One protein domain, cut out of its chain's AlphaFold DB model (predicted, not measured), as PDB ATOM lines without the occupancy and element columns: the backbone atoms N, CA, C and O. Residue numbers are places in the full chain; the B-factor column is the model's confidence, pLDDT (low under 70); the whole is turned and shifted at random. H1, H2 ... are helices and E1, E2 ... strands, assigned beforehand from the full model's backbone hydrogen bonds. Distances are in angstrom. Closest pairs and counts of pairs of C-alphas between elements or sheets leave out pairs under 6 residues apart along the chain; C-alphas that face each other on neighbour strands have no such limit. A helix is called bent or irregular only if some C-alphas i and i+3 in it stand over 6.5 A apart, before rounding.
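AT A GLANCE: This is residues 2 to 131 and 139 to 166 of the 235 residues of an uncharacterized protein of Pasteurella skyensis (UniProt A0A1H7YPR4). Helices follow one another along the longest axis: a helical hairpin of H1 and H2 at one end, the kinked H5 in the middle with H3 crossing it, then H6 and H8 packed on H5, and H9 side by side with H6. Residues 139 to 145 stick out as an arm at the other end, and the short H4 is near H1. The printed part has 158 residues, with nine named helices and one named strand in the order H1 to H8, E1, H9, and its class is mostly helix. It is compact, with a radius of gyration of the C-alphas of 17.3 A, and spans 56 by 39 by 33 A.

HOW THE PARTS SIT: Start at H1, residues 6 to 20, which touches H2, residues 24 to 38, in a hairpin; the C-alphas of Arg 19 and Ala 27 are closest, 5.2 A, at a shallow tilt of 21 degrees, opposite ways. H5, residues 80 to 96, is the hub, touching four helices. Residues 31 to 35 of H2 touch it, closest at C-alphas 35 and 82, 6.9 A. Residues 46 to 50 of H3, residues 43 to 57, touch it too, closest at C-alphas 50 and 87, 6.1 A; at 73 degrees they are only just about perpendicular. H4, residues 69 to 73, is close to H1 but not clearly touching: C-alphas 20 and 73 are closest, 6.1 A. H6, residues 100 to 108, forms a hairpin with H5, closest at C-alphas 95 and 103, 5.9 A. H7, residues 110 to 115, touches H8, residues 117 to 127, only at the corner, and only just, with 3 pairs of C-alphas within 8 A; C-alphas 113 and 120 are closest, 5.1 A. H8 touches H5 at a shallow tilt of 20 degrees, closest at C-alphas 92 and 127, 6.0 A. E1, residues 143 to 146, pairs with no named strand. H9, residues 154 to 164, touches H6 opposite ways at 13 degrees, a shallow tilt, closest at C-alphas 100 and 161, 4.5 A. The helix packing is mostly aligned, only just, with 4 of 6 pairs at a shallow tilt. Every O i to N i+4 pair is within hydrogen-bond range in the helices other than H5, which has 10 of 13.

IN THESE COORDINATES: Find C-alpha 6 at (-7.538, -31.919, -46.936), where H1 begins its 21.1 A. H2 runs 20.6 A and H3 21.0 A. H5 begins at C-alpha 80, (-9.137, -17.837, -27.397), and runs 22.6 A with a kink of 42 degrees near residue 87; it is irregular, only just, with C-alphas 85 and 88 6.7 A apart. H8 runs 15.5 A, and H9 runs 15.7 A to C-alpha 164 at (-14.782, 3.334, -45.446).

THE WHOLE: The C-alphas of Lys 6 and Lys 139 are farthest apart, 59.9 A. Residues 132 to 138 are cut out, with 20.3 A between C-alphas 131 and 139. The link from H3 to H4 is long. Confidence is under 70 at residues 65 to 73, 129 to 131 and 146 to 150.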
ATOM      1  N   LYS A   2     -14.859 -25.088 -45.841       78.25
ATOM      2  CA  LYS A   2     -14.049 -25.975 -46.692       78.25
ATOM      3  C   LYS A   2     -12.735 -25.260 -46.984       78.25
ATOM      4  O   LYS A   2     -12.731 -24.240 -47.664       78.25
ATOM      5  N   LEU A   3     -11.652 -25.781 -46.428       82.00
ATOM      6  CA  LEU A   3     -10.295 -25.335 -46.719       82.00
ATOM      7  C   LEU A   3      -9.772 -26.066 -47.954       82.00
ATOM      8  O   LEU A   3     -10.231 -27.163 -48.265       82.00
ATOM      9  N   ASP A   4      -8.812 -25.481 -48.656       79.25
ATOM     10  CA  ASP A   4      -8.250 -26.115 -49.855       79.25
ATOM     11  C   ASP A   4      -7.356 -27.320 -49.497       79.25
ATOM     12  O   ASP A   4      -7.194 -28.256 -50.280       79.25
ATOM     13  N   ASP A   5      -6.853 -27.356 -48.260       87.00
ATOM     14  CA  ASP A   5      -6.041 -28.442 -47.720       87.00
ATOM     15  C   ASP A   5      -6.914 -29.510 -47.019       87.00
ATOM     16  O   ASP A   5      -7.647 -29.253 -46.055       87.00
ATOM     17  N   LYS A   6      -6.817 -30.761 -47.495       87.31
ATOM     18  CA  LYS A   6      -7.538 -31.919 -46.936       87.31
ATOM     19  C   LYS A   6      -7.135 -32.249 -45.494       87.31
ATOM     20  O   LYS A   6      -7.998 -32.616 -44.700       87.31
ATOM     21  N   ASN A   7      -5.856 -32.125 -45.152       90.56
ATOM     22  CA  ASN A   7      -5.344 -32.341 -43.801       90.56
ATOM     23  C   ASN A   7      -5.880 -31.265 -42.842       90.56
ATOM     24  O   ASN A   7      -6.362 -31.601 -41.760       90.56
ATOM     25  N   LEU A   8      -5.897 -29.989 -43.253       92.62
ATOM     26  CA  LEU A   8      -6.506 -28.921 -42.448       92.62
ATOM     27  C   LEU A   8      -8.007 -29.141 -42.233       92.62
ATOM     28  O   LEU A   8      -8.484 -28.989 -41.107       92.62
ATOM     29  N   ASN A   9      -8.745 -29.545 -43.273       91.12
ATOM     30  CA  ASN A   9     -10.165 -29.888 -43.138       91.12
ATOM     31  C   ASN A   9     -10.392 -31.014 -42.131       91.12
ATOM     32  O   ASN A   9     -11.278 -30.902 -41.283       91.12
ATOM     33  N   GLN A  10      -9.589 -32.078 -42.205       93.75
ATOM     34  CA  GLN A  10      -9.713 -33.206 -41.289       93.75
ATOM     35  C   GLN A  10      -9.455 -32.764 -39.847       93.75
ATOM     36  O   GLN A  10     -10.294 -32.993 -38.979       93.75
ATOM     37  N   LYS A  11      -8.356 -32.040 -39.597       94.62
ATOM     38  CA  LYS A  11      -8.018 -31.540 -38.255       94.62
ATOM     39  C   LYS A  11      -9.085 -30.608 -37.689       94.62
ATOM     40  O   LYS A  11      -9.422 -30.703 -36.509       94.62
ATOM     41  N   TRP A  12      -9.639 -29.726 -38.521       94.62
ATOM     42  CA  TRP A  12     -10.730 -28.840 -38.118       94.62
ATOM     43  C   TRP A  12     -12.010 -29.612 -37.776       94.62
ATOM     44  O   TRP A  12     -12.674 -29.311 -36.779       94.62
ATOM     45  N   SER A  13     -12.348 -30.626 -38.577       92.69
ATOM     46  CA  SER A  13     -13.492 -31.502 -38.322       92.69
ATOM     47  C   SER A  13     -13.311 -32.297 -37.029       92.69
ATOM     48  O   SER A  13     -14.225 -32.345 -36.206       92.69
ATOM     49  N   ASP A  14     -12.129 -32.877 -36.810       94.00
ATOM     50  CA  ASP A  14     -11.813 -33.657 -35.612       94.00
ATOM     51  C   ASP A  14     -11.913 -32.803 -34.346       94.00
ATOM     52  O   ASP A  14     -12.491 -33.238 -33.342       94.00
ATOM     53  N   TYR A  15     -11.398 -31.570 -34.401       94.75
ATOM     54  CA  TYR A  15     -11.532 -30.593 -33.324       94.75
ATOM     55  C   TYR A  15     -13.008 -30.308 -33.004       94.75
ATOM     56  O   TYR A  15     -13.413 -30.449 -31.847       94.75
ATOM     57  N   ASN A  16     -13.828 -29.953 -34.000       91.50
ATOM     58  CA  ASN A  16     -15.230 -29.599 -33.756       91.50
ATOM     59  C   ASN A  16     -16.055 -30.784 -33.248       91.50
ATOM     60  O   ASN A  16     -16.774 -30.635 -32.262       91.50
ATOM     61  N   ASN A  17     -15.885 -31.972 -33.832       92.12
ATOM     62  CA  ASN A  17     -16.563 -33.190 -33.380       92.12
ATOM     63  C   ASN A  17     -16.187 -33.540 -31.929       92.12
ATOM     64  O   ASN A  17     -17.041 -33.876 -31.104       92.12
ATOM     65  N   THR A  18     -14.907 -33.410 -31.575       92.25
ATOM     66  CA  THR A  18     -14.431 -33.673 -30.206       92.25
ATOM     67  C   THR A  18     -14.930 -32.620 -29.212       92.25
ATOM     68  O   THR A  18     -15.257 -32.942 -28.070       92.25
ATOM     69  N   ARG A  19     -15.023 -31.354 -29.636       91.31
ATOM     70  CA  ARG A  19     -15.568 -30.269 -28.813       91.31
ATOM     71  C   ARG A  19     -17.050 -30.489 -28.518       91.31
ATOM     72  O   ARG A  19     -17.443 -30.376 -27.361       91.31
ATOM     73  N   ILE A  20     -17.849 -30.805 -29.538       89.44
ATOM     74  CA  ILE A  20     -19.303 -30.998 -29.410       89.44
ATOM     75  C   ILE A  20     -19.621 -32.197 -28.507       89.44
ATOM     76  O   ILE A  20     -20.547 -32.132 -27.706       89.44
ATOM     77  N   THR A  21     -18.806 -33.255 -28.546       89.44
ATOM     78  CA  THR A  21     -18.940 -34.405 -27.631       89.44
ATOM     79  C   THR A  21     -18.459 -34.126 -26.197       89.44
ATOM     80  O   THR A  21     -18.597 -34.981 -25.326       89.44
ATOM     81  N   GLY A  22     -17.911 -32.936 -25.919       86.94
ATOM     82  CA  GLY A  22     -17.581 -32.470 -24.569       86.94
ATOM     83  C   GLY A  22     -16.186 -32.842 -24.050       86.94
ATOM     84  O   GLY A  22     -15.851 -32.488 -22.917       86.94
ATOM     85  N   ASN A  23     -15.325 -33.491 -24.845       91.94
ATOM     86  CA  ASN A  23     -13.968 -33.842 -24.407       91.94
ATOM     87  C   ASN A  23     -13.012 -32.638 -24.512       91.94
ATOM     88  O   ASN A  23     -12.254 -32.491 -25.472       91.94
ATOM     89  N   ARG A  24     -13.043 -31.772 -23.492       90.31
ATOM     90  CA  ARG A  24     -12.312 -30.491 -23.467       90.31
ATOM     91  C   ARG A  24     -10.798 -30.636 -23.638       90.31
ATOM     92  O   ARG A  24     -10.206 -29.871 -24.396       90.31
ATOM     93  N   LYS A  25     -10.171 -31.605 -22.958       93.25
ATOM     94  CA  LYS A  25      -8.712 -31.800 -23.014       93.25
ATOM     95  C   LYS A  25      -8.272 -32.171 -24.431       93.25
ATOM     96  O   LYS A  25      -7.435 -31.484 -25.009       93.25
ATOM     97  N   LYS A  26      -8.915 -33.185 -25.018       95.44
ATOM     98  CA  LYS A  26      -8.616 -33.629 -26.384       95.44
ATOM     99  C   LYS A  26      -8.949 -32.550 -27.419       95.44
ATOM    100  O   LYS A  26      -8.179 -32.342 -28.346       95.44
ATOM    101  N   ALA A  27     -10.057 -31.825 -27.252       93.88
ATOM    102  CA  ALA A  27     -10.403 -30.713 -28.138       93.88
ATOM    103  C   ALA A  27      -9.334 -29.606 -28.112       93.88
ATOM    104  O   ALA A  27      -8.971 -29.089 -29.165       93.88
ATOM    105  N   SER A  28      -8.786 -29.276 -26.938       93.69
ATOM    106  CA  SER A  28      -7.694 -28.302 -26.807       93.69
ATOM    107  C   SER A  28      -6.408 -28.770 -27.503       93.69
ATOM    108  O   SER A  28      -5.772 -27.999 -28.224       93.69
ATOM    109  N   GLU A  29      -6.039 -30.045 -27.352       95.62
ATOM    110  CA  GLU A  29      -4.889 -30.645 -28.048       95.62
ATOM    111  C   GLU A  29      -5.068 -30.593 -29.576       95.62
ATOM    112  O   GLU A  29      -4.172 -30.140 -30.293       95.62
ATOM    113  N   LEU A  30      -6.249 -30.977 -30.073       96.75
ATOM    114  CA  LEU A  30      -6.584 -30.936 -31.499       96.75
ATOM    115  C   LEU A  30      -6.587 -29.510 -32.055       96.75
ATOM    116  O   LEU A  30      -6.064 -29.289 -33.147       96.75
ATOM    117  N   LEU A  31      -7.119 -28.538 -31.307       96.44
ATOM    118  CA  LEU A  31      -7.115 -27.133 -31.714       96.44
ATOM    119  C   LEU A  31      -5.687 -26.604 -31.868       96.44
ATOM    120  O   LEU A  31      -5.372 -25.970 -32.872       96.44
ATOM    121  N   ASN A  32      -4.808 -26.888 -30.906       96.06
ATOM    122  CA  ASN A  32      -3.404 -26.490 -31.003       96.06
ATOM    123  C   ASN A  32      -2.711 -27.165 -32.194       96.06
ATOM    124  O   ASN A  32      -2.001 -26.498 -32.941       96.06
ATOM    125  N   GLY A  33      -2.965 -28.458 -32.424       96.12
ATOM    126  CA  GLY A  33      -2.449 -29.170 -33.594       96.12
ATOM    127  C   GLY A  33      -2.948 -28.593 -34.924       96.12
ATOM    128  O   GLY A  33      -2.178 -28.511 -35.883       96.12
ATOM    129  N   PHE A  34      -4.213 -28.166 -34.984       97.19
ATOM    130  CA  PHE A  34      -4.782 -27.455 -36.127       97.19
ATOM    131  C   PHE A  34      -4.084 -26.109 -36.345       97.19
ATOM    132  O   PHE A  34      -3.581 -25.882 -37.439       97.19
ATOM    133  N   ILE A  35      -3.979 -25.267 -35.309       97.44
ATOM    134  CA  ILE A  35      -3.337 -23.945 -35.390       97.44
ATOM    135  C   ILE A  35      -1.895 -24.071 -35.884       97.44
ATOM    136  O   ILE A  35      -1.517 -23.384 -36.826       97.44
ATOM    137  N   THR A  36      -1.104 -24.982 -35.312       96.88
ATOM    138  CA  THR A  36       0.280 -25.207 -35.753       96.88
ATOM    139  C   THR A  36       0.352 -25.598 -37.226       96.88
ATOM    140  O   THR A  36       1.230 -25.125 -37.936       96.88
ATOM    141  N   THR A  37      -0.577 -26.431 -37.705       96.12
ATOM    142  CA  THR A  37      -0.604 -26.842 -39.120       96.12
ATOM    143  C   THR A  37      -1.037 -25.684 -40.021       96.12
ATOM    144  O   THR A  37      -0.463 -25.481 -41.083       96.12
ATOM    145  N   LEU A  38      -2.031 -24.900 -39.597       96.75
ATOM    146  CA  LEU A  38      -2.516 -23.745 -40.347       96.75
ATOM    147  C   LEU A  38      -1.411 -22.696 -40.520       96.75
ATOM    148  O   LEU A  38      -1.206 -22.216 -41.625       96.75
ATOM    149  N   LEU A  39      -0.649 -22.410 -39.463       96.25
ATOM    150  CA  LEU A  39       0.455 -21.442 -39.492       96.25
ATOM    151  C   LEU A  39       1.679 -21.904 -40.307       96.25
ATOM    152  O   LEU A  39       2.587 -21.112 -40.528       96.25
ATOM    153  N   GLN A  40       1.725 -23.166 -40.744       95.19
ATOM    154  CA  GLN A  40       2.742 -23.672 -41.677       95.19
ATOM    155  C   GLN A  40       2.354 -23.482 -43.150       95.19
ATOM    156  O   GLN A  40       3.170 -23.751 -44.029       95.19
ATOM    157  N   ASN A  41       1.113 -23.074 -43.426       93.94
ATOM    158  CA  ASN A  41       0.653 -22.789 -44.781       93.94
ATOM    159  C   ASN A  41       1.010 -21.357 -45.193       93.94
ATOM    160  O   ASN A  41       1.436 -20.543 -44.374       93.94
ATOM    161  N   ASP A  42       0.828 -21.053 -46.478       93.44
ATOM    162  CA  ASP A  42       0.972 -19.685 -46.958       93.44
ATOM    163  C   ASP A  42      -0.096 -18.749 -46.366       93.44
ATOM    164  O   ASP A  42      -1.160 -19.157 -45.890       93.44
ATOM    165  N   GLU A  43       0.205 -17.455 -46.413       93.50
ATOM    166  CA  GLU A  43      -0.642 -16.405 -45.855       93.50
ATOM    167  C   GLU A  43      -2.049 -16.383 -46.468       93.50
ATOM    168  O   GLU A  43      -3.026 -16.118 -45.768       93.50
ATOM    169  N   LYS A  44      -2.187 -16.729 -47.753       93.56
ATOM    170  CA  LYS A  44      -3.475 -16.712 -48.452       93.56
ATOM    171  C   LYS A  44      -4.413 -17.788 -47.911       93.56
ATOM    172  O   LYS A  44      -5.611 -17.541 -47.771       93.56
ATOM    173  N   VAL A  45      -3.886 -18.964 -47.572       94.75
ATOM    174  CA  VAL A  45      -4.655 -20.031 -46.911       94.75
ATOM    175  C   VAL A  45      -5.133 -19.580 -45.529       94.75
ATOM    176  O   VAL A  45      -6.291 -19.818 -45.172       94.75
ATOM    177  N   ILE A  46      -4.277 -18.894 -44.767       95.94
ATOM    178  CA  ILE A  46      -4.617 -18.373 -43.435       95.94
ATOM    179  C   ILE A  46      -5.704 -17.294 -43.540       95.94
ATOM    180  O   ILE A  46      -6.710 -17.367 -42.832       95.94
ATOM    181  N   GLU A  47      -5.547 -16.334 -44.453       95.88
ATOM    182  CA  GLU A  47      -6.541 -15.286 -44.707       95.88
ATOM    183  C   GLU A  47      -7.890 -15.867 -45.136       95.88
ATOM    184  O   GLU A  47      -8.923 -15.469 -44.596       95.88
ATOM    185  N   ASN A  48      -7.894 -16.845 -46.049       95.75
ATOM    186  CA  ASN A  48      -9.110 -17.535 -46.481       95.75
ATOM    187  C   ASN A  48      -9.796 -18.244 -45.303       95.75
ATOM    188  O   ASN A  48     -11.013 -18.152 -45.142       95.75
ATOM    189  N   PHE A  49      -9.031 -18.905 -44.429       96.19
ATOM    190  CA  PHE A  49      -9.582 -19.492 -43.210       96.19
ATOM    191  C   PHE A  49     -10.229 -18.430 -42.306       96.19
ATOM    192  O   PHE A  49     -11.376 -18.616 -41.890       96.19
ATOM    193  N   VAL A  50      -9.536 -17.316 -42.029       97.00
ATOM    194  CA  VAL A  50     -10.071 -16.223 -41.194       97.00
ATOM    195  C   VAL A  50     -11.338 -15.636 -41.811       97.00
ATOM    196  O   VAL A  50     -12.327 -15.428 -41.106       97.00
ATOM    197  N   HIS A  51     -11.349 -15.438 -43.128       96.38
ATOM    198  CA  HIS A  51     -12.520 -14.962 -43.848       96.38
ATOM    199  C   HIS A  51     -13.709 -15.915 -43.682       96.38
ATOM    200  O   HIS A  51     -14.802 -15.488 -43.307       96.38
ATOM    201  N   GLN A  52     -13.503 -17.216 -43.913       94.88
ATOM    202  CA  GLN A  52     -14.569 -18.210 -43.809       94.88
ATOM    203  C   GLN A  52     -15.111 -18.333 -42.381       94.88
ATOM    204  O   GLN A  52     -16.327 -18.384 -42.200       94.88
ATOM    205  N   ILE A  53     -14.242 -18.390 -41.365       94.25
ATOM    206  CA  ILE A  53     -14.700 -18.545 -39.979       94.25
ATOM    207  C   ILE A  53     -15.456 -17.304 -39.500       94.25
ATOM    208  O   ILE A  53     -16.521 -17.454 -38.904       94.25
ATOM    209  N   CYS A  54     -14.974 -16.095 -39.809       94.12
ATOM    210  CA  CYS A  54     -15.660 -14.861 -39.426       94.12
ATOM    211  C   CYS A  54     -16.986 -14.714 -40.176       94.12
ATOM    212  O   CYS A  54     -17.999 -14.429 -39.548       94.12
ATOM    213  N   SER A  55     -17.027 -15.031 -41.473       93.31
ATOM    214  CA  SER A  55     -18.272 -15.016 -42.257       93.31
ATOM    215  C   SER A  55     -19.337 -15.970 -41.713       93.31
ATOM    216  O   SER A  55     -20.524 -15.697 -41.843       93.31
ATOM    217  N   ILE A  56     -18.937 -17.096 -41.112       90.94
ATOM    218  CA  ILE A  56     -19.868 -18.044 -40.485       90.94
ATOM    219  C   ILE A  56     -20.313 -17.536 -39.111       90.94
ATOM    220  O   ILE A  56     -21.507 -17.505 -38.828       90.94
ATOM    221  N   VAL A  57     -19.361 -17.160 -38.253       89.31
ATOM    222  CA  VAL A  57     -19.632 -16.821 -36.845       89.31
ATOM    223  C   VAL A  57     -20.321 -15.464 -36.704       89.31
ATOM    224  O   VAL A  57     -21.167 -15.300 -35.832       89.31
ATOM    225  N   LEU A  58     -19.994 -14.502 -37.567       90.06
ATOM    226  CA  LEU A  58     -20.488 -13.125 -37.507       90.06
ATOM    227  C   LEU A  58     -21.609 -12.831 -38.512       90.06
ATOM    228  O   LEU A  58     -22.009 -11.677 -38.658       90.06
ATOM    229  N   LYS A  59     -22.138 -13.869 -39.178       82.19
ATOM    230  CA  LYS A  59     -23.126 -13.763 -40.265       82.19
ATOM    231  C   LYS A  59     -24.354 -12.917 -39.915       82.19
ATOM    232  O   LYS A  59     -24.898 -12.246 -40.777       82.19
ATOM    233  N   ASN A  60     -24.810 -12.975 -38.666       77.81
ATOM    234  CA  ASN A  60     -26.093 -12.400 -38.257       77.81
ATOM    235  C   ASN A  60     -25.989 -10.951 -37.755       77.81
ATOM    236  O   ASN A  60     -26.890 -10.504 -37.047       77.81
ATOM    237  N   ASN A  61     -24.895 -10.236 -38.049       79.75
ATOM    238  CA  ASN A  61     -24.655  -8.876 -37.539       79.75
ATOM    239  C   ASN A  61     -24.870  -8.801 -36.018       79.75
ATOM    240  O   ASN A  61     -25.534  -7.926 -35.461       79.75
ATOM    241  N   THR A  62     -24.332  -9.802 -35.329       81.00
ATOM    242  CA  THR A  62     -24.343  -9.901 -33.874       81.00
ATOM    243  C   THR A  62     -22.939  -9.681 -33.344       81.00
ATOM    244  O   THR A  62     -21.967 -10.149 -33.939       81.00
ATOM    245  N   PHE A  63     -22.838  -9.006 -32.204       84.50
ATOM    246  CA  PHE A  63     -21.631  -9.039 -31.388       84.50
ATOM    247  C   PHE A  63     -21.465 -10.446 -30.817       84.50
ATOM    248  O   PHE A  63     -22.453 -11.083 -30.434       84.50
ATOM    249  N   VAL A  64     -20.233 -10.942 -30.755       81.31
ATOM    250  CA  VAL A  64     -19.946 -12.185 -30.040       81.31
ATOM    251  C   VAL A  64     -20.122 -11.899 -28.551       81.31
ATOM    252  O   VAL A  64     -19.309 -11.200 -27.958       81.31
ATOM    253  N   SER A  65     -21.206 -12.401 -27.962       65.69
ATOM    254  CA  SER A  65     -21.478 -12.329 -26.522       65.69
ATOM    255  C   SER A  65     -21.263 -13.686 -25.839       65.69
ATOM    256  O   SER A  65     -21.308 -14.737 -26.472       65.69
ATOM    257  N   THR A  66     -21.002 -13.666 -24.533       61.56
ATOM    258  CA  THR A  66     -20.438 -14.765 -23.729       61.56
ATOM    259  C   THR A  66     -21.214 -16.088 -23.766       61.56
ATOM    260  O   THR A  66     -22.437 -16.104 -23.767       61.56
ATOM    261  N   ASN A  67     -20.451 -17.197 -23.736       54.09
ATOM    262  CA  ASN A  67     -20.684 -18.560 -23.196       54.09
ATOM    263  C   ASN A  67     -22.112 -19.139 -23.034       54.09
ATOM    264  O   ASN A  67     -22.285 -20.071 -22.244       54.09
ATOM    265  N   SER A  68     -23.120 -18.682 -23.772       57.59
ATOM    266  CA  SER A  68     -24.432 -19.325 -23.763       57.59
ATOM    267  C   SER A  68     -24.307 -20.780 -24.232       57.59
ATOM    268  O   SER A  68     -23.393 -21.144 -24.984       57.59
ATOM    269  N   ILE A  69     -25.219 -21.639 -23.769       58.75
ATOM    270  CA  ILE A  69     -25.252 -23.058 -24.159       58.75
ATOM    271  C   ILE A  69     -25.325 -23.189 -25.689       58.75
ATOM    272  O   ILE A  69     -24.660 -24.051 -26.258       58.75
ATOM    273  N   GLU A  70     -26.038 -22.277 -26.353       60.22
ATOM    274  CA  GLU A  70     -26.154 -22.190 -27.814       60.22
ATOM    275  C   GLU A  70     -24.803 -21.942 -28.502       60.22
ATOM    276  O   GLU A  70     -24.469 -22.592 -29.490       60.22
ATOM    277  N   ILE A  71     -23.964 -21.065 -27.946       66.94
ATOM    278  CA  ILE A  71     -22.619 -20.802 -28.478       66.94
ATOM    279  C   ILE A  71     -21.670 -21.969 -28.168       66.94
ATOM    280  O   ILE A  71     -20.746 -22.259 -28.931       66.94
ATOM    281  N   ALA A  72     -21.876 -22.671 -27.051       64.56
ATOM    282  CA  ALA A  72     -21.098 -23.859 -26.710       64.56
ATOM    283  C   ALA A  72     -21.376 -25.041 -27.655       64.56
ATOM    284  O   ALA A  72     -20.438 -25.784 -27.963       64.56
ATOM    285  N   SER A  73     -22.617 -25.187 -28.133       69.81
ATOM    286  CA  SER A  73     -23.050 -26.246 -29.053       69.81
ATOM    287  C   SER A  73     -22.979 -25.868 -30.536       69.81
ATOM    288  O   SER A  73     -23.061 -26.765 -31.373       69.81
ATOM    289  N   ALA A  74     -22.758 -24.591 -30.873       80.31
ATOM    290  CA  ALA A  74     -22.603 -24.128 -32.253       80.31
ATOM    291  C   ALA A  74     -21.582 -24.971 -33.030       80.31
ATOM    292  O   ALA A  74     -20.534 -25.326 -32.488       80.31
ATOM    293  N   GLU A  75     -21.856 -25.270 -34.303       83.62
ATOM    294  CA  GLU A  75     -20.977 -26.092 -35.152       83.62
ATOM    295  C   GLU A  75     -19.588 -25.470 -35.328       83.62
ATOM    296  O   GLU A  75     -18.569 -26.163 -35.303       83.62
ATOM    297  N   VAL A  76     -19.548 -24.143 -35.449       86.00
ATOM    298  CA  VAL A  76     -18.333 -23.348 -35.608       86.00
ATOM    299  C   VAL A  76     -18.271 -22.333 -34.479       86.00
ATOM    300  O   VAL A  76     -19.216 -21.586 -34.246       86.00
ATOM    301  N   ARG A  77     -17.136 -22.298 -33.782       86.69
ATOM    302  CA  ARG A  77     -16.871 -21.334 -32.714       86.69
ATOM    303  C   ARG A  77     -15.403 -20.942 -32.713       86.69
ATOM    304  O   ARG A  77     -14.522 -21.789 -32.860       86.69
ATOM    305  N   ILE A  78     -15.158 -19.666 -32.448       90.44
ATOM    306  CA  ILE A  78     -13.821 -19.132 -32.209       90.44
ATOM    307  C   ILE A  78     -13.460 -19.361 -30.737       90.44
ATOM    308  O   ILE A  78     -14.254 -19.113 -29.829       90.44
ATOM    309  N   GLN A  79     -12.267 -19.900 -30.500       90.88
ATOM    310  CA  GLN A  79     -11.693 -20.086 -29.166       90.88
ATOM    311  C   GLN A  79     -10.534 -19.114 -28.975       90.88
ATOM    312  O   GLN A  79      -9.883 -18.748 -29.951       90.88
ATOM    313  N   HIS A  80     -10.221 -18.771 -27.724       90.75
ATOM    314  CA  HIS A  80      -9.137 -17.837 -27.397       90.75
ATOM    315  C   HIS A  80      -7.801 -18.133 -28.104       90.75
ATOM    316  O   HIS A  80      -7.265 -17.218 -28.724       90.75
ATOM    317  N   PRO A  81      -7.278 -19.381 -28.118       94.38
ATOM    318  CA  PRO A  81      -6.022 -19.671 -28.814       94.38
ATOM    319  C   PRO A  81      -6.081 -19.400 -30.320       94.38
ATOM    320  O   PRO A  81      -5.088 -18.982 -30.909       94.38
ATOM    321  N   LEU A  82      -7.240 -19.636 -30.942       95.38
ATOM    322  CA  LEU A  82      -7.455 -19.382 -32.363       95.38
ATOM    323  C   LEU A  82      -7.541 -17.880 -32.638       95.38
ATOM    324  O   LEU A  82      -6.892 -17.393 -33.558       95.38
ATOM    325  N   PHE A  83      -8.303 -17.156 -31.813       95.44
ATOM    326  CA  PHE A  83      -8.400 -15.701 -31.880       95.44
ATOM    327  C   PHE A  83      -7.010 -15.059 -31.795       95.44
ATOM    328  O   PHE A  83      -6.590 -14.363 -32.714       95.44
ATOM    329  N   GLN A  84      -6.261 -15.401 -30.748       95.12
ATOM    330  CA  GLN A  84      -4.935 -14.862 -30.470       95.12
ATOM    331  C   GLN A  84      -3.922 -15.156 -31.581       95.12
ATOM    332  O   GLN A  84      -3.223 -14.257 -32.037       95.12
ATOM    333  N   LYS A  85      -3.784 -16.426 -31.977       96.50
ATOM    334  CA  LYS A  85      -2.665 -16.856 -32.830       96.50
ATOM    335  C   LYS A  85      -2.933 -16.704 -34.320       96.50
ATOM    336  O   LYS A  85      -1.986 -16.744 -35.095       96.50
ATOM    337  N   VAL A  86      -4.201 -16.605 -34.723       97.25
ATOM    338  CA  VAL A  86      -4.595 -16.640 -36.137       97.25
ATOM    339  C   VAL A  86      -5.392 -15.402 -36.526       97.25
ATOM    340  O   VAL A  86      -5.035 -14.747 -37.499       97.25
ATOM    341  N   LEU A  87      -6.450 -15.050 -35.787       97.38
ATOM    342  CA  LEU A  87      -7.325 -13.941 -36.193       97.38
ATOM    343  C   LEU A  87      -6.666 -12.580 -35.965       97.38
ATOM    344  O   LEU A  87      -6.673 -11.763 -36.878       97.38
ATOM    345  N   VAL A  88      -6.073 -12.341 -34.790       96.75
ATOM    346  CA  VAL A  88      -5.474 -11.041 -34.436       96.75
ATOM    347  C   VAL A  88      -4.410 -10.581 -35.446       96.75
ATOM    348  O   VAL A  88      -4.520  -9.446 -35.908       96.75
ATOM    349  N   PRO A  89      -3.440 -11.415 -35.878       96.94
ATOM    350  CA  PRO A  89      -2.488 -11.015 -36.917       96.94
ATOM    351  C   PRO A  89      -3.155 -10.587 -38.233       96.94
ATOM    352  O   PRO A  89      -2.778  -9.570 -38.814       96.94
ATOM    353  N   ILE A  90      -4.183 -11.319 -38.682       98.06
ATOM    354  CA  ILE A  90      -4.931 -10.966 -39.896       98.06
ATOM    355  C   ILE A  90      -5.745  -9.685 -39.692       98.06
ATOM    356  O   ILE A  90      -5.790  -8.845 -40.585       98.06
ATOM    357  N   PHE A  91      -6.348  -9.492 -38.518       97.56
ATOM    358  CA  PHE A  91      -7.073  -8.271 -38.172       97.56
ATOM    359  C   PHE A  91      -6.168  -7.039 -38.177       97.56
ATOM    360  O   PHE A  91      -6.550  -6.034 -38.764       97.56
ATOM    361  N   ILE A  92      -4.958  -7.123 -37.617       96.31
ATOM    362  CA  ILE A  92      -3.971  -6.032 -37.669       96.31
ATOM    363  C   ILE A  92      -3.660  -5.671 -39.121       96.31
ATOM    364  O   ILE A  92      -3.747  -4.504 -39.505       96.31
ATOM    365  N   LYS A  93      -3.326  -6.675 -39.942       96.56
ATOM    366  CA  LYS A  93      -3.011  -6.470 -41.359       96.56
ATOM    367  C   LYS A  93      -4.178  -5.809 -42.095       96.56
ATOM    368  O   LYS A  93      -4.003  -4.763 -42.712       96.56
ATOM    369  N   LYS A  94      -5.379  -6.377 -41.983       97.56
ATOM    370  CA  LYS A  94      -6.575  -5.900 -42.690       97.56
ATOM    371  C   LYS A  94      -7.048  -4.533 -42.207       97.56
ATOM    372  O   LYS A  94      -7.532  -3.738 -43.007       97.56
ATOM    373  N   TYR A  95      -6.842  -4.217 -40.931       96.69
ATOM    374  CA  TYR A  95      -7.063  -2.875 -40.405       96.69
ATOM    375  C   TYR A  95      -6.121  -1.851 -41.055       96.69
ATOM    376  O   TYR A  95      -6.577  -0.791 -41.480       96.69
ATOM    377  N   LYS A  96      -4.822  -2.170 -41.175       94.44
ATOM    378  CA  LYS A  96      -3.828  -1.312 -41.851       94.44
ATOM    379  C   LYS A  96      -4.120  -1.145 -43.345       94.44
ATOM    380  O   LYS A  96      -3.859  -0.086 -43.905       94.44
ATOM    381  N   GLU A  97      -4.711  -2.160 -43.972       96.12
ATOM    382  CA  GLU A  97      -5.207  -2.116 -45.356       96.12
ATOM    383  C   GLU A  97      -6.533  -1.340 -45.506       96.12
ATOM    384  O   GLU A  97      -7.004  -1.161 -46.627       96.12
ATOM    385  N   ASN A  98      -7.126  -0.858 -44.404       96.56
ATOM    386  CA  ASN A  98      -8.454  -0.239 -44.360       96.56
ATOM    387  C   ASN A  98      -9.550  -1.116 -44.994       96.56
ATOM    388  O   ASN A  98     -10.423  -0.615 -45.701       96.56
ATOM    389  N   ASP A  99      -9.522  -2.426 -44.741       97.88
ATOM    390  CA  ASP A  99     -10.581  -3.328 -45.195       97.88
ATOM    391  C   ASP A  99     -11.834  -3.161 -44.308       97.88
ATOM    392  O   ASP A  99     -11.814  -3.562 -43.135       97.88
ATOM    393  N   PRO A 100     -12.942  -2.596 -44.831       97.56
ATOM    394  CA  PRO A 100     -14.121  -2.293 -44.023       97.56
ATOM    395  C   PRO A 100     -14.745  -3.554 -43.417       97.56
ATOM    396  O   PRO A 100     -15.186  -3.538 -42.271       97.56
ATOM    397  N   LEU A 101     -14.735  -4.685 -44.131       97.19
ATOM    398  CA  LEU A 101     -15.355  -5.913 -43.635       97.19
ATOM    399  C   LEU A 101     -14.621  -6.451 -42.403       97.19
ATOM    400  O   LEU A 101     -15.250  -6.871 -41.432       97.19
ATOM    401  N   TYR A 102     -13.291  -6.418 -42.420       97.75
ATOM    402  CA  TYR A 102     -12.495  -6.883 -41.286       97.75
ATOM    403  C   TYR A 102     -12.537  -5.900 -40.117       97.75
ATOM    404  O   TYR A 102     -12.547  -6.340 -38.971       97.75
ATOM    405  N   ILE A 103     -12.627  -4.594 -40.381       97.62
ATOM    406  CA  ILE A 103     -12.832  -3.581 -39.337       97.62
ATOM    407  C   ILE A 103     -14.190  -3.787 -38.646       97.62
ATOM    408  O   ILE A 103     -14.246  -3.804 -37.415       97.62
ATOM    409  N   LYS A 104     -15.261  -4.066 -39.405       96.81
ATOM    410  CA  LYS A 104     -16.557  -4.500 -38.851       96.81
ATOM    411  C   LYS A 104     -16.394  -5.725 -37.949       96.81
ATOM    412  O   LYS A 104     -16.894  -5.749 -36.825       96.81
ATOM    413  N   TRP A 105     -15.673  -6.745 -38.415       96.94
ATOM    414  CA  TRP A 105     -15.457  -7.969 -37.640       96.94
ATOM    415  C   TRP A 105     -14.636  -7.753 -36.370       96.94
ATOM    416  O   TRP A 105     -14.954  -8.373 -35.359       96.94
ATOM    417  N   ILE A 106     -13.634  -6.870 -36.390       96.38
ATOM    418  CA  ILE A 106     -12.890  -6.464 -35.191       96.38
ATOM    419  C   ILE A 106     -13.870  -5.950 -34.133       96.38
ATOM    420  O   ILE A 106     -13.866  -6.460 -33.013       96.38
ATOM    421  N   ALA A 107     -14.767  -5.032 -34.505       95.12
ATOM    422  CA  ALA A 107     -15.770  -4.494 -33.590       95.12
ATOM    423  C   ALA A 107     -16.687  -5.585 -33.008       95.12
ATOM    424  O   ALA A 107     -16.940  -5.639 -31.808       95.12
ATOM    425  N   GLN A 108     -17.148  -6.521 -33.844       94.19
ATOM    426  CA  GLN A 108     -18.020  -7.615 -33.401       94.19
ATOM    427  C   GLN A 108     -17.331  -8.618 -32.451       94.19
ATOM    428  O   GLN A 108     -18.026  -9.399 -31.796       94.19
ATOM    429  N   MET A 109     -15.997  -8.608 -32.361       93.38
ATOM    430  CA  MET A 109     -15.192  -9.478 -31.491       93.38
ATOM    431  C   MET A 109     -14.859  -8.849 -30.128       93.38
ATOM    432  O   MET A 109     -14.035  -9.408 -29.404       93.38
ATOM    433  N   GLU A 110     -15.505  -7.738 -29.760       91.19
ATOM    434  CA  GLU A 110     -15.349  -6.995 -28.497       91.19
ATOM    435  C   GLU A 110     -15.072  -7.886 -27.270       91.19
ATOM    436  O   GLU A 110     -14.111  -7.674 -26.530       91.19
ATOM    437  N   GLN A 111     -15.857  -8.951 -27.082       89.12
ATOM    438  CA  GLN A 111     -15.715  -9.835 -25.927       89.12
ATOM    439  C   GLN A 111     -14.331 -10.502 -25.830       89.12
ATOM    440  O   GLN A 111     -13.838 -10.683 -24.721       89.12
ATOM    441  N   PHE A 112     -13.702 -10.868 -26.954       90.94
ATOM    442  CA  PHE A 112     -12.355 -11.452 -26.940       90.94
ATOM    443  C   PHE A 112     -11.291 -10.440 -26.526       90.94
ATOM    444  O   PHE A 112     -10.318 -10.818 -25.870       90.94
ATOM    445  N   PHE A 113     -11.481  -9.172 -26.892       90.38
ATOM    446  CA  PHE A 113     -10.592  -8.094 -26.487       90.38
ATOM    447  C   PHE A 113     -10.751  -7.789 -24.986       90.38
ATOM    448  O   PHE A 113      -9.763  -7.668 -24.259       90.38
ATOM    449  N   TYR A 114     -11.970  -7.778 -24.448       87.19
ATOM    450  CA  TYR A 114     -12.143  -7.576 -23.004       87.19
ATOM    451  C   TYR A 114     -11.689  -8.758 -22.142       87.19
ATOM    452  O   TYR A 114     -11.304  -8.556 -20.991       87.19
ATOM    453  N   SER A 115     -11.709  -9.988 -22.660       87.50
ATOM    454  CA  SER A 115     -11.307 -11.163 -21.879       87.50
ATOM    455  C   SER A 115      -9.803 -11.458 -21.889       87.50
ATOM    456  O   SER A 115      -9.350 -12.235 -21.049       87.50
ATOM    457  N   ASP A 116      -9.017 -10.857 -22.789       88.62
ATOM    458  CA  ASP A 116      -7.553 -10.985 -22.809       88.62
ATOM    459  C   ASP A 116      -6.874  -9.623 -22.997       88.62
ATOM    460  O   ASP A 116      -6.507  -9.213 -24.099       88.62
ATOM    461  N   GLN A 117      -6.669  -8.940 -21.873       86.81
ATOM    462  CA  GLN A 117      -6.079  -7.607 -21.822       86.81
ATOM    463  C   GLN A 117      -4.715  -7.523 -22.532       86.81
ATOM    464  O   GLN A 117      -4.428  -6.528 -23.191       86.81
ATOM    465  N   ARG A 118      -3.876  -8.568 -22.452       89.00
ATOM    466  CA  ARG A 118      -2.553  -8.564 -23.104       89.00
ATOM    467  C   ARG A 118      -2.673  -8.554 -24.622       89.00
ATOM    468  O   ARG A 118      -1.898  -7.880 -25.290       89.00
ATOM    469  N   ILE A 119      -3.628  -9.306 -25.161       90.75
ATOM    470  CA  ILE A 119      -3.871  -9.346 -26.603       90.75
ATOM    471  C   ILE A 119      -4.515  -8.068 -27.105       90.75
ATOM    472  O   ILE A 119      -4.163  -7.616 -28.188       90.75
ATOM    473  N   THR A 120      -5.376  -7.451 -26.307       90.50
ATOM    474  CA  THR A 120      -5.915  -6.126 -26.622       90.50
ATOM    475  C   THR A 120      -4.827  -5.077 -26.684       90.50
ATOM    476  O   THR A 120      -4.775  -4.342 -27.662       90.50
ATOM    477  N   TYR A 121      -3.913  -5.062 -25.711       87.81
ATOM    478  CA  TYR A 121      -2.767  -4.156 -25.745       87.81
ATOM    479  C   TYR A 121      -1.919  -4.347 -26.994       87.81
ATOM    480  O   TYR A 121      -1.734  -3.401 -27.750       87.81
ATOM    481  N   TYR A 122      -1.506  -5.586 -27.260       89.19
ATOM    482  CA  TYR A 122      -0.745  -5.906 -28.462       89.19
ATOM    483  C   TYR A 122      -1.473  -5.476 -29.744       89.19
ATOM    484  O   TYR A 122      -0.871  -4.891 -30.636       89.19
ATOM    485  N   PHE A 123      -2.776  -5.747 -29.846       92.81
ATOM    486  CA  PHE A 123      -3.568  -5.360 -31.010       92.81
ATOM    487  C   PHE A 123      -3.608  -3.839 -31.198       92.81
ATOM    488  O   PHE A 123      -3.379  -3.374 -32.311       92.81
ATOM    489  N   LEU A 124      -3.877  -3.080 -30.130       90.38
ATOM    490  CA  LEU A 124      -3.995  -1.622 -30.171       90.38
ATOM    491  C   LEU A 124      -2.658  -0.937 -30.481       90.38
ATOM    492  O   LEU A 124      -2.626  -0.058 -31.338       90.38
ATOM    493  N   GLU A 125      -1.558  -1.386 -29.871       86.00
ATOM    494  CA  GLU A 125      -0.201  -0.935 -30.222       86.00
ATOM    495  C   GLU A 125       0.127  -1.220 -31.686       86.00
ATOM    496  O   GLU A 125       0.758  -0.414 -32.373       86.00
ATOM    497  N   GLU A 126      -0.304  -2.377 -32.190       89.44
ATOM    498  CA  GLU A 126      -0.002  -2.757 -33.557       89.44
ATOM    499  C   GLU A 126      -0.747  -1.920 -34.596       89.44
ATOM    500  O   GLU A 126      -0.195  -1.704 -35.677       89.44
ATOM    501  N   ILE A 127      -1.962  -1.452 -34.299       88.12
ATOM    502  CA  ILE A 127      -2.782  -0.664 -35.229       88.12
ATOM    503  C   ILE A 127      -2.639   0.858 -35.079       88.12
ATOM    504  O   ILE A 127      -3.065   1.577 -35.986       88.12
ATOM    505  N   ASP A 128      -2.071   1.346 -33.975       78.94
ATOM    506  CA  ASP A 128      -1.828   2.769 -33.729       78.94
ATOM    507  C   ASP A 128      -0.361   3.021 -33.358       78.94
ATOM    508  O   ASP A 128       0.051   2.901 -32.204       78.94
ATOM    509  N   ASP A 129       0.430   3.441 -34.349       60.75
ATOM    510  CA  ASP A 129       1.846   3.764 -34.154       60.75
ATOM    511  C   ASP A 129       2.052   4.911 -33.150       60.75
ATOM    512  O   ASP A 129       3.094   4.977 -32.502       60.75
ATOM    513  N   LYS A 130       1.054   5.787 -32.944       59.12
ATOM    514  CA  LYS A 130       1.157   6.870 -31.954       59.12
ATOM    515  C   LYS A 130       1.138   6.347 -30.523       59.12
ATOM    516  O   LYS A 130       1.649   7.038 -29.651       59.12
ATOM    517  N   LEU A 131       0.578   5.162 -30.268       58.00
ATOM    518  CA  LEU A 131       0.625   4.542 -28.941       58.00
ATOM    519  C   LEU A 131       2.009   3.965 -28.626       58.00
ATOM    520  O   LEU A 131       2.352   3.881 -27.453       58.00
ATOM    521  N   LYS A 139       3.680  14.400 -13.132       72.81
ATOM    522  CA  LYS A 139       4.051  15.407 -12.127       72.81
ATOM    523  C   LYS A 139       4.316  14.792 -10.751       72.81
ATOM    524  O   LYS A 139       5.047  15.392  -9.973       72.81
ATOM    525  N   GLU A 140       3.737  13.630 -10.455       79.44
ATOM    526  CA  GLU A 140       3.917  12.938  -9.171       79.44
ATOM    527  C   GLU A 140       5.263  12.216  -9.098       79.44
ATOM    528  O   GLU A 140       5.943  12.283  -8.076       79.44
ATOM    529  N   THR A 141       5.677  11.562 -10.185       82.19
ATOM    530  CA  THR A 141       6.946  10.815 -10.241       82.19
ATOM    531  C   THR A 141       8.095  11.637 -10.828       82.19
ATOM    532  O   THR A 141       9.254  11.236 -10.721       82.19
ATOM    533  N   ASN A 142       7.793  12.810 -11.399       84.19
ATOM    534  CA  ASN A 142       8.732  13.698 -12.089       84.19
ATOM    535  C   ASN A 142       9.486  12.985 -13.230       84.19
ATOM    536  O   ASN A 142      10.681  13.205 -13.443       84.19
ATOM    537  N   GLN A 143       8.788  12.092 -13.934       83.50
ATOM    538  CA  GLN A 143       9.325  11.253 -15.005       83.50
ATOM    539  C   GLN A 143       8.354  11.189 -16.187       83.50
ATOM    540  O   GLN A 143       7.156  11.419 -16.041       83.50
ATOM    541  N   TYR A 144       8.878  10.882 -17.373       75.62
ATOM    542  CA  TYR A 144       8.050  10.489 -18.510       75.62
ATOM    543  C   TYR A 144       7.581   9.048 -18.299       75.62
ATOM    544  O   TYR A 144       8.401   8.139 -18.194       75.62
ATOM    545  N   GLU A 145       6.271   8.862 -18.221       71.88
ATOM    546  CA  GLU A 145       5.600   7.574 -18.110       71.88
ATOM    547  C   GLU A 145       5.009   7.203 -19.472       71.88
ATOM    548  O   GLU A 145       4.449   8.043 -20.177       71.88
ATOM    549  N   GLU A 146       5.160   5.945 -19.862       68.69
ATOM    550  CA  GLU A 146       4.557   5.404 -21.079       68.69
ATOM    551  C   GLU A 146       3.028   5.525 -20.996       68.69
ATOM    552  O   GLU A 146       2.425   5.194 -19.967       68.69
ATOM    553  N   ILE A 147       2.383   6.027 -22.056       63.69
ATOM    554  CA  ILE A 147       0.922   6.097 -22.079       63.69
ATOM    555  C   ILE A 147       0.393   4.667 -22.105       63.69
ATOM    556  O   ILE A 147       0.547   3.948 -23.089       63.69
ATOM    557  N   LYS A 148      -0.289   4.257 -21.029       55.06
ATOM    558  CA  LYS A 148      -1.074   3.022 -21.047       55.06
ATOM    559  C   LYS A 148      -2.059   3.097 -22.208       55.06
ATOM    560  O   LYS A 148      -2.883   4.009 -22.261       55.06
ATOM    561  N   CYS A 149      -1.941   2.132 -23.117       57.25
ATOM    562  CA  CYS A 149      -2.793   1.954 -24.286       57.25
ATOM    563  C   CYS A 149      -4.274   2.240 -23.979       57.25
ATOM    564  O   CYS A 149      -4.772   1.897 -22.898       57.25
ATOM    565  N   ARG A 150      -4.975   2.810 -24.962       65.62
ATOM    566  CA  ARG A 150      -6.424   3.056 -24.907       65.62
ATOM    567  C   ARG A 150      -7.188   1.754 -24.636       65.62
ATOM    568  O   ARG A 150      -6.672   0.657 -24.840       65.62
ATOM    569  N   TYR A 151      -8.417   1.863 -24.149       77.94
ATOM    570  CA  TYR A 151      -9.322   0.717 -24.096       77.94
ATOM    571  C   TYR A 151      -9.817   0.385 -25.512       77.94
ATOM    572  O   TYR A 151      -9.777   1.219 -26.416       77.94
ATOM    573  N   PHE A 152     -10.237  -0.862 -25.727       88.56
ATOM    574  CA  PHE A 152     -10.842  -1.260 -26.994       88.56
ATOM    575  C   PHE A 152     -12.214  -0.590 -27.135       88.56
ATOM    576  O   PHE A 152     -13.083  -0.807 -26.296       88.56
ATOM    577  N   GLU A 153     -12.405   0.200 -28.191       89.19
ATOM    578  CA  GLU A 153     -13.641   0.945 -28.449       89.19
ATOM    579  C   GLU A 153     -14.396   0.356 -29.638       89.19
ATOM    580  O   GLU A 153     -14.074   0.614 -30.796       89.19
ATOM    581  N   THR A 154     -15.432  -0.431 -29.362       92.12
ATOM    582  CA  THR A 154     -16.267  -1.054 -30.399       92.12
ATOM    583  C   THR A 154     -16.841  -0.029 -31.384       92.12
ATOM    584  O   THR A 154     -16.789  -0.251 -32.597       92.12
ATOM    585  N   ASP A 155     -17.329   1.107 -30.881       91.75
ATOM    586  CA  ASP A 155     -17.940   2.159 -31.700       91.75
ATOM    587  C   ASP A 155     -16.955   2.792 -32.672       91.75
ATOM    588  O   ASP A 155     -17.303   3.018 -33.831       91.75
ATOM    589  N   TYR A 156     -15.709   3.001 -32.244       92.56
ATOM    590  CA  TYR A 156     -14.649   3.510 -33.108       92.56
ATOM    591  C   TYR A 156     -14.484   2.635 -34.358       92.56
ATOM    592  O   TYR A 156     -14.483   3.136 -35.485       92.56
ATOM    593  N   PHE A 157     -14.397   1.313 -34.182       95.56
ATOM    594  CA  PHE A 157     -14.224   0.393 -35.304       95.56
ATOM    595  C   PHE A 157     -15.471   0.334 -36.195       95.56
ATOM    596  O   PHE A 157     -15.336   0.341 -37.419       95.56
ATOM    597  N   LEU A 158     -16.684   0.326 -35.632       96.56
ATOM    598  CA  LEU A 158     -17.906   0.343 -36.446       96.56
ATOM    599  C   LEU A 158     -18.026   1.624 -37.280       96.56
ATOM    600  O   LEU A 158     -18.252   1.538 -38.488       96.56
ATOM    601  N   LYS A 159     -17.817   2.794 -36.666       95.69
ATOM    602  CA  LYS A 159     -17.862   4.097 -37.349       95.69
ATOM    603  C   LYS A 159     -16.813   4.159 -38.460       95.69
ATOM    604  O   LYS A 159     -17.164   4.432 -39.605       95.69
ATOM    605  N   LYS A 160     -15.570   3.749 -38.178       96.12
ATOM    606  CA  LYS A 160     -14.508   3.654 -39.194       96.12
ATOM    607  C   LYS A 160     -14.884   2.719 -40.348       96.12
ATOM    608  O   LYS A 160     -14.655   3.043 -41.512       96.12
ATOM    609  N   SER A 161     -15.452   1.547 -40.055       97.38
ATOM    610  CA  SER A 161     -15.919   0.622 -41.095       97.38
ATOM    611  C   SER A 161     -16.978   1.268 -41.988       97.38
ATOM    612  O   SER A 161     -16.937   1.079 -43.203       97.38
ATOM    613  N   PHE A 162     -17.927   1.995 -41.395       97.25
ATOM    614  CA  PHE A 162     -19.008   2.659 -42.118       97.25
ATOM    615  C   PHE A 162     -18.499   3.823 -42.979       97.25
ATOM    616  O   PHE A 162     -18.915   3.964 -44.126       97.25
ATOM    617  N   GLU A 163     -17.544   4.608 -42.475       97.00
ATOM    618  CA  GLU A 163     -16.878   5.676 -43.233       97.00
ATOM    619  C   GLU A 163     -16.140   5.143 -44.467       97.00
ATOM    620  O   GLU A 163     -16.187   5.748 -45.538       97.00
ATOM    621  N   LEU A 164     -15.473   3.992 -44.334       97.00
ATOM    622  CA  LEU A 164     -14.782   3.334 -45.446       97.00
ATOM    623  C   LEU A 164     -15.757   2.740 -46.466       97.00
ATOM    624  O   LEU A 164     -15.482   2.743 -47.667       97.00
ATOM    625  N   LYS A 165     -16.887   2.205 -45.994       97.19
ATOM    626  CA  LYS A 165     -17.954   1.672 -46.837       97.19
ATOM    627  C   LYS A 165     -19.299   1.786 -46.121       97.19
ATOM    628  O   LYS A 165     -19.576   1.016 -45.201       97.19
ATOM    629  N   ALA A 166     -20.153   2.678 -46.621       94.19
ATOM    630  CA  ALA A 166     -21.516   2.852 -46.130       94.19
ATOM    631  C   ALA A 166     -22.344   1.588 -46.412       94.19
ATOM    632  O   ALA A 166     -22.786   1.344 -47.536       94.19
TER     633      ALA A 166